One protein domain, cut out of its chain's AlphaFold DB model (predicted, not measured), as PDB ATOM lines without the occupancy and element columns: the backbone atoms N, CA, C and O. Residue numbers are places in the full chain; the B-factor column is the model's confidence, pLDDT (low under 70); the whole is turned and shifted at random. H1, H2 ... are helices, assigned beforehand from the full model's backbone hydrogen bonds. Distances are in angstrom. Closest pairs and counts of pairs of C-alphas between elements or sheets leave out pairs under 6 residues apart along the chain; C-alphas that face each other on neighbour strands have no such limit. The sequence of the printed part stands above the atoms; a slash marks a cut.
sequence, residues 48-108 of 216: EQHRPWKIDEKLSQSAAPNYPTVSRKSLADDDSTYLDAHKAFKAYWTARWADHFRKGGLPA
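This is residues 48 to 108 of the 216 residues of an uncharacterized protein of Mesorhizobium sp. M4A.F.Ca.ET.020.02.1.1 (UniProt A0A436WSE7). What shape do these atoms make? One long helix, H2, runs along the length of a narrow rod, and the stretch before it, from residue 48 to about residue 70, runs the other way along H2, by way of the short helix H1, which packs on residues 91 to 99 of H2. Beyond Thr 81 the chain turns round through residues 70 to 80 and folds back into H2. What is it made of? The printed part has 61 residues with two named helices, H1 then H2, and no named strand; the class is all helix, though under half of the residues, 27 of 61, are in named elements. It is only just extended, close to loose, with a radius of gyration of the C-alphas of 15.8 A and spans of 56 by 18 by 13 A.

Where is the longest helix? H2, residues 81 to 103, begins with C-alpha 81 at (138.503, 155.370, 157.514) and ends with C-alpha 103 at (162.120, 134.099, 148.866), 32.9 A away. Where is the other? H1 is residues 57 to 60, with C-alpha 57 at (149.707, 136.131, 148.236).

How does H1 stand to H2? They touch, and H2 does this with residues 91 to 99 alone; the closest C-alphas, of Ser 60 and Arg 96, are 4.6 A apart. What do the backbones show? In H2 every O i to N i+4 pair is within hydrogen-bond range. H1 is too short for such a pair, and its 1 pair of O i and N i+3 is not within range.

How large is it? The outline is a rod, and the two C-alphas farthest apart, of Glu 48 and Leu 75, are 55.9 A apart. Is it continuous? The printed part has no cut, and the link from H1 to H2, 20 residues, is long. Is confidence low anywhere? No printed residue is under 70, and the mean pLDDT of the printed part is 90.0.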
ATOM      1  N   GLU A  48     165.685 119.404 160.205       71.44
ATOM      2  CA  GLU A  48     164.664 120.130 160.956       71.44
ATOM      3  C   GLU A  48     163.461 120.409 160.040       71.44
ATOM      4  O   GLU A  48     163.589 120.964 158.947       71.44
ATOM      5  N   GLN A  49     162.268 119.984 160.464       81.81
ATOM      6  CA  GLN A  49     161.030 120.313 159.762       81.81
ATOM      7  C   GLN A  49     160.620 121.738 160.127       81.81
ATOM      8  O   GLN A  49     160.091 121.979 161.210       81.81
ATOM      9  N   HIS A  50     160.854 122.673 159.211       87.06
ATOM     10  CA  HIS A  50     160.502 124.075 159.401       87.06
ATOM     11  C   HIS A  50     159.028 124.363 159.112       87.06
ATOM     12  O   HIS A  50     158.445 123.876 158.136       87.06
ATOM     13  N   ARG A  51     158.428 125.237 159.922       90.19
ATOM     14  CA  ARG A  51     157.073 125.746 159.691       90.19
ATOM     15  C   ARG A  51     157.025 126.610 158.418       90.19
ATOM     16  O   ARG A  51     157.790 127.573 158.305       90.19
ATOM     17  N   PRO A  52     156.072 126.366 157.497       87.88
ATOM     18  CA  PRO A  52     155.905 127.209 156.320       87.88
ATOM     19  C   PRO A  52     155.319 128.581 156.681       87.88
ATOM     20  O   PRO A  52     154.561 128.730 157.645       87.88
ATOM     21  N   TRP A  53     155.626 129.588 155.863       93.25
ATOM     22  CA  TRP A  53     154.995 130.903 155.957       93.25
ATOM     23  C   TRP A  53     153.499 130.833 155.621       93.25
ATOM     24  O   TRP A  53     153.094 130.159 154.675       93.25
ATOM     25  N   LYS A  54     152.677 131.579 156.364       93.12
ATOM     26  CA  LYS A  54     151.265 131.829 156.034       93.12
ATOM     27  C   LYS A  54     151.150 133.252 155.494       93.12
ATOM     28  O   LYS A  54     151.155 134.197 156.277       93.12
ATOM     29  N   ILE A  55     151.106 133.395 154.173       93.62
ATOM     30  CA  ILE A  55     151.136 134.691 153.482       93.62
ATOM     31  C   ILE A  55     149.848 134.852 152.683       93.62
ATOM     32  O   ILE A  55     149.442 133.931 151.976       93.62
ATOM     33  N   ASP A  56     149.228 136.027 152.766       93.69
ATOM     34  CA  ASP A  56     148.234 136.433 151.776       93.69
ATOM     35  C   ASP A  56     148.964 136.846 150.487       93.69
ATOM     36  O   ASP A  56     149.511 137.944 150.388       93.69
ATOM     37  N   GLU A  57     149.008 135.933 149.514       92.88
ATOM     38  CA  GLU A  57     149.707 136.131 148.236       92.88
ATOM     39  C   GLU A  57     149.107 137.269 147.400       92.88
ATOM     40  O   GLU A  57     149.826 137.931 146.655       92.88
ATOM     41  N   LYS A  58     147.801 137.542 147.525       93.69
ATOM     42  CA  LYS A  58     147.195 138.675 146.809       93.69
ATOM     43  C   LYS A  58     147.727 139.988 147.362       93.69
ATOM     44  O   LYS A  58     147.992 140.911 146.598       93.69
ATOM     45  N   LEU A  59     147.888 140.054 148.680       92.25
ATOM     46  CA  LEU A  59     148.352 141.245 149.374       92.25
ATOM     47  C   LEU A  59     149.868 141.452 149.242       92.25
ATOM     48  O   LEU A  59     150.314 142.583 149.073       92.25
ATOM     49  N   SER A  60     150.674 140.384 149.263       92.56
ATOM     50  CA  SER A  60     152.130 140.490 149.060       92.56
ATOM     51  C   SER A  60     152.494 140.976 147.649       92.56
ATOM     52  O   SER A  60     153.527 141.625 147.466       92.56
ATOM     53  N   GLN A  61     151.636 140.694 146.662       92.44
ATOM     54  CA  GLN A  61     151.818 141.048 145.252       92.44
ATOM     55  C   GLN A  61     151.065 142.329 144.844       92.44
ATOM     56  O   GLN A  61     151.197 142.774 143.703       92.44
ATOM     57  N   SER A  62     150.284 142.937 145.744       93.31
ATOM     58  CA  SER A  62     149.523 144.149 145.438       93.31
ATOM     59  C   SER A  62     150.388 145.414 145.450       93.31
ATOM     60  O   SER A  62     151.505 145.461 145.979       93.31
ATOM     61  N   ALA A  63     149.826 146.500 144.914       93.62
ATOM     62  CA  ALA A  63     150.336 147.840 145.184       93.62
ATOM     63  C   ALA A  63     150.198 148.180 146.680       93.62
ATOM     64  O   ALA A  63     149.333 147.634 147.374       93.62
ATOM     65  N   ALA A  64     151.050 149.086 147.165       91.44
ATOM     66  CA  ALA A  64     150.954 149.585 148.530       91.44
ATOM     67  C   ALA A  64     149.638 150.362 148.726       91.44
ATOM     68  O   ALA A  64     149.234 151.100 147.822       91.44
ATOM     69  N   PRO A  65     148.970 150.221 149.883       93.19
ATOM     70  CA  PRO A  65     147.765 150.983 150.174       93.19
ATOM     71  C   PRO A  65     148.078 152.479 150.278       93.19
ATOM     72  O   PRO A  65     149.124 152.880 150.796       93.19
ATOM     73  N   ASN A  66     147.152 153.304 149.790       90.69
ATOM     74  CA  ASN A  66     147.267 154.757 149.850       90.69
ATOM     75  C   ASN A  66     146.859 155.285 151.226       90.69
ATOM     76  O   ASN A  66     145.969 154.740 151.881       90.69
ATOM     77  N   TYR A  67     147.473 156.395 151.627       89.19
ATOM     78  CA  TYR A  67     146.984 157.171 152.759       89.19
ATOM     79  C   TYR A  67     145.629 157.819 152.403       89.19
ATOM     80  O   TYR A  67     145.490 158.305 151.275       89.19
ATOM     81  N   PRO A  68     144.633 157.837 153.311       90.88
ATOM     82  CA  PRO A  68     143.335 158.454 153.040       90.88
ATOM     83  C   PRO A  68     143.451 159.928 152.641       90.88
ATOM     84  O   PRO A  68     144.214 160.684 153.234       90.88
ATOM     85  N   THR A  69     142.658 160.354 151.657       89.25
ATOM     86  CA  THR A  69     142.594 161.759 151.207       89.25
ATOM     87  C   THR A  69     141.533 162.581 151.940       89.25
ATOM     88  O   THR A  69     141.438 163.787 151.732       89.25
ATOM     89  N   VAL A  70     140.700 161.937 152.762       87.25
ATOM     90  CA  VAL A  70     139.665 162.589 153.576       87.25
ATOM     91  C   VAL A  70     140.338 163.488 154.605       87.25
ATOM     92  O   VAL A  70     141.269 163.049 155.261       87.25
ATOM     93  N   SER A  71     139.884 164.726 154.799       82.00
ATOM     94  CA  SER A  71     140.446 165.573 155.860       82.00
ATOM     95  C   SER A  71     140.077 165.027 157.241       82.00
ATOM     96  O   SER A  71     138.903 164.748 157.495       82.00
ATOM     97  N   ARG A  72     141.056 164.923 158.148       76.94
ATOM     98  CA  ARG A  72     140.809 164.534 159.546       76.94
ATOM     99  C   ARG A  72     139.805 165.477 160.205       76.94
ATOM    100  O   ARG A  72     139.862 166.684 159.967       76.94
ATOM    101  N   LYS A  73     138.924 164.931 161.046       74.62
ATOM    102  CA  LYS A  73     137.860 165.641 161.780       74.62
ATOM    103  C   LYS A  73     136.835 166.362 160.889       74.62
ATOM    104  O   LYS A  73     136.076 167.196 161.380       74.62
ATOM    105  N   SER A  74     136.817 166.088 159.585       78.88
ATOM    106  CA  SER A  74     135.771 166.601 158.695       78.88
ATOM    107  C   SER A  74     134.478 165.798 158.855       78.88
ATOM    108  O   SER A  74     134.499 164.693 159.380       78.88
ATOM    109  N   LEU A  75     133.348 166.299 158.339       76.25
ATOM    110  CA  LEU A  75     132.100 165.516 158.296       76.25
ATOM    111  C   LEU A  75     132.224 164.202 157.504       76.25
ATOM    112  O   LEU A  75     131.389 163.318 157.666       76.25
ATOM    113  N   ALA A  76     133.221 164.098 156.624       77.81
ATOM    114  CA  ALA A  76     133.506 162.888 155.861       77.81
ATOM    115  C   ALA A  76     134.436 161.915 156.613       77.81
ATOM    116  O   ALA A  76     134.682 160.821 156.110       77.81
ATOM    117  N   ASP A  77     134.972 162.307 157.775       81.56
ATOM    118  CA  ASP A  77     135.788 161.457 158.643       81.56
ATOM    119  C   ASP A  77     134.865 160.637 159.554       81.56
ATOM    120  O   ASP A  77     134.345 161.133 160.549       81.56
ATOM    121  N   ASP A  78     134.608 159.388 159.171       80.56
ATOM    122  CA  ASP A  78     133.663 158.487 159.842       80.56
ATOM    123  C   ASP A  78     134.284 157.670 160.992       80.56
ATOM    124  O   ASP A  78     133.813 156.574 161.301       80.56
ATOM    125  N   ASP A  79     135.371 158.174 161.593       75.75
ATOM    126  CA  ASP A  79     136.233 157.553 162.622       75.75
ATOM    127  C   ASP A  79     136.867 156.194 162.236       75.75
ATOM    128  O   ASP A  79     137.841 155.748 162.856       75.75
ATOM    129  N   SER A  80     136.366 155.527 161.195       86.31
ATOM    130  CA  SER A  80     136.782 154.193 160.761       86.31
ATOM    131  C   SER A  80     137.797 154.234 159.622       86.31
ATOM    132  O   SER A  80     138.739 153.438 159.608       86.31
ATOM    133  N   THR A  81     137.681 155.219 158.725       88.50
ATOM    134  CA  THR A  81     138.503 155.370 157.514       88.50
ATOM    135  C   THR A  81     140.004 155.259 157.804       88.50
ATOM    136  O   THR A  81     140.731 154.495 157.163       88.50
ATOM    137  N   TYR A  82     140.488 155.991 158.807       87.06
ATOM    138  CA  TYR A  82     141.904 156.002 159.174       87.06
ATOM    139  C   TYR A  82     142.359 154.722 159.868       87.06
ATOM    140  O   TYR A  82     143.470 154.243 159.624       87.06
ATOM    141  N   LEU A  83     141.505 154.162 160.724       88.50
ATOM    142  CA  LEU A  83     141.793 152.919 161.424       88.50
ATOM    143  C   LEU A  83     141.906 151.755 160.434       88.50
ATOM    144  O   LEU A  83     142.830 150.945 160.526       88.50
ATOM    145  N   ASP A  84     140.995 151.686 159.470       91.06
ATOM    146  CA  ASP A  84     140.971 150.625 158.471       91.06
ATOM    147  C   ASP A  84     142.103 150.775 157.456       91.06
ATOM    148  O   ASP A  84     142.767 149.785 157.139       91.06
ATOM    149  N   ALA A  85     142.435 152.005 157.050       91.81
ATOM    150  CA  ALA A  85     143.634 152.267 156.260       91.81
ATOM    151  C   ALA A  85     144.911 151.822 156.994       91.81
ATOM    152  O   ALA A  85     145.774 151.171 156.402       91.81
ATOM    153  N   HIS A  86     145.018 152.094 158.299       91.25
ATOM    154  CA  HIS A  86     146.152 151.646 159.107       91.25
ATOM    155  C   HIS A  86     146.228 150.113 159.208       91.25
ATOM    156  O   HIS A  86     147.304 149.533 159.040       91.25
ATOM    157  N   LYS A  87     145.095 149.426 159.426       93.44
ATOM    158  CA  LYS A  87     145.039 147.951 159.420       93.44
ATOM    159  C   LYS A  87     145.485 147.380 158.074       93.44
ATOM    160  O   LYS A  87     146.286 146.445 158.055       93.44
ATOM    161  N   ALA A  88     145.006 147.950 156.968       94.00
ATOM    162  CA  ALA A  88     145.390 147.537 155.621       94.00
ATOM    163  C   ALA A  88     146.893 147.739 155.377       94.00
ATOM    164  O   ALA A  88     147.561 146.841 154.869       94.00
ATOM    165  N   PHE A  89     147.446 148.877 155.810       94.88
ATOM    166  CA  PHE A  89     148.875 149.173 155.716       94.88
ATOM    167  C   PHE A  89     149.720 148.161 156.498       94.88
ATOM    168  O   PHE A  89     150.685 147.614 155.962       94.88
ATOM    169  N   LYS A  90     149.324 147.842 157.737       94.12
ATOM    170  CA  LYS A  90     149.994 146.822 158.553       94.12
ATOM    171  C   LYS A  90     149.957 145.452 157.878       94.12
ATOM    172  O   LYS A  90     151.005 144.830 157.718       94.12
ATOM    173  N   ALA A  91     148.775 144.998 157.457       95.50
ATOM    174  CA  ALA A  91     148.613 143.707 156.794       95.50
ATOM    175  C   ALA A  91     149.482 143.612 155.528       95.50
ATOM    176  O   ALA A  91     150.167 142.607 155.326       95.50
ATOM    177  N   TYR A  92     149.511 144.683 154.727       96.50
ATOM    178  CA  TYR A  92     150.324 144.775 153.519       96.50
ATOM    179  C   TYR A  92     151.814 144.574 153.799       96.50
ATOM    180  O   TYR A  92     152.445 143.690 153.216       96.50
ATOM    181  N   TRP A  93     152.384 145.344 154.731       94.88
ATOM    182  CA  TRP A  93     153.809 145.231 155.042       94.88
ATOM    183  C   TRP A  93     154.168 143.905 155.703       94.88
ATOM    184  O   TRP A  93     155.219 143.352 155.388       94.88
ATOM    185  N   THR A  94     153.296 143.351 156.550       95.75
ATOM    186  CA  THR A  94     153.499 142.009 157.111       95.75
ATOM    187  C   THR A  94     153.569 140.948 156.010       95.75
ATOM    188  O   THR A  94     154.508 140.153 156.000       95.75
ATOM    189  N   ALA A  95     152.633 140.953 155.053       96.69
ATOM    190  CA  ALA A  95     152.639 140.003 153.938       96.69
ATOM    191  C   ALA A  95     153.884 140.164 153.048       96.69
ATOM    192  O   ALA A  95     154.491 139.173 152.641       96.69
ATOM    193  N   ARG A  96     154.304 141.408 152.790       96.81
ATOM    194  CA  ARG A  96     155.474 141.715 151.958       96.81
ATOM    195  C   ARG A  96     156.791 141.266 152.592       96.81
ATOM    196  O   ARG A  96     157.622 140.678 151.907       96.81
ATOM    197  N   TRP A  97     156.979 141.514 153.889       95.44
ATOM    198  CA  TRP A  97     158.167 141.052 154.616       95.44
ATOM    199  C   TRP A  97     158.208 139.529 154.734       95.44
ATOM    200  O   TRP A  97     159.254 138.931 154.495       95.44
ATOM    201  N   ALA A  98     157.069 138.891 155.021       96.00
ATOM    202  CA  ALA A  98     156.973 137.433 155.033       96.00
ATOM    203  C   ALA A  98     157.370 136.824 153.678       96.00
ATOM    204  O   ALA A  98     158.131 135.859 153.625       96.00
ATOM    205  N   ASP A  99     156.905 137.413 152.572       96.62
ATOM    206  CA  ASP A  99     157.260 136.963 151.225       96.62
ATOM    207  C   ASP A  99     158.741 137.190 150.902       96.62
ATOM    208  O   ASP A  99     159.395 136.319 150.327       96.62
ATOM    209  N   HIS A 100     159.294 138.329 151.325       95.56
ATOM    210  CA  HIS A 100     160.715 138.630 151.182       95.56
ATOM    211  C   HIS A 100     161.592 137.575 151.871       95.56
ATOM    212  O   HIS A 100     162.475 137.000 151.233       95.56
ATOM    213  N   PHE A 101     161.315 137.254 153.137       95.12
ATOM    214  CA  PHE A 101     162.069 136.237 153.874       95.12
ATOM    215  C   PHE A 101     161.885 134.835 153.294       95.12
ATOM    216  O   PHE A 101     162.866 134.106 153.135       95.12
ATOM    217  N   ARG A 102     160.656 134.480 152.890       94.38
ATOM    218  CA  ARG A 102     160.368 133.220 152.194       94.38
ATOM    219  C   ARG A 102     161.226 133.062 150.937       94.38
ATOM    220  O   ARG A 102     161.822 132.008 150.740       94.38
ATOM    221  N   LYS A 103     161.301 134.097 150.093       94.56
ATOM    222  CA  LYS A 103     162.120 134.099 148.866       94.56
ATOM    223  C   LYS A 103     163.618 134.022 149.160       94.56
ATOM    224  O   LYS A 103     164.356 133.456 148.361       94.56
ATOM    225  N   GLY A 104     164.049 134.538 150.310       94.75
ATOM    226  CA  GLY A 104     165.405 134.368 150.833       94.75
ATOM    227  C   GLY A 104     165.699 132.977 151.411       94.75
ATOM    228  O   GLY A 104     166.804 132.758 151.895       94.75
ATOM    229  N   GLY A 105     164.737 132.046 151.394       92.50
ATOM    230  CA  GLY A 105     164.898 130.701 151.952       92.50
ATOM    231  C   GLY A 105     164.874 130.650 153.483       92.50
ATOM    232  O   GLY A 105     165.215 129.621 154.058       92.50
ATOM    233  N   LEU A 106     164.474 131.738 154.151       91.94
ATOM    234  CA  LEU A 106     164.406 131.791 155.609       91.94
ATOM    235  C   LEU A 106     163.071 131.203 156.100       91.94
ATOM    236  O   LEU A 106     162.008 131.617 155.617       91.94
ATOM    237  N   PRO A 107     163.088 130.255 157.052       92.88
ATOM    238  CA  PRO A 107     161.871 129.630 157.553       92.88
ATOM    239  C   PRO A 107     161.110 130.539 158.530       92.88
ATOM    240  O   PRO A 107     161.683 131.417 159.173       92.88
ATOM    241  N   ALA A 108     159.798 130.321 158.672       93.19
ATOM    242  CA  ALA A 108     158.934 131.174 159.497       93.19
ATOM    243  C   ALA A 108     159.127 130.980 161.013       93.19
ATOM    244  O   ALA A 108     158.526 131.703 161.808       93.19
TER     245      ALA A 108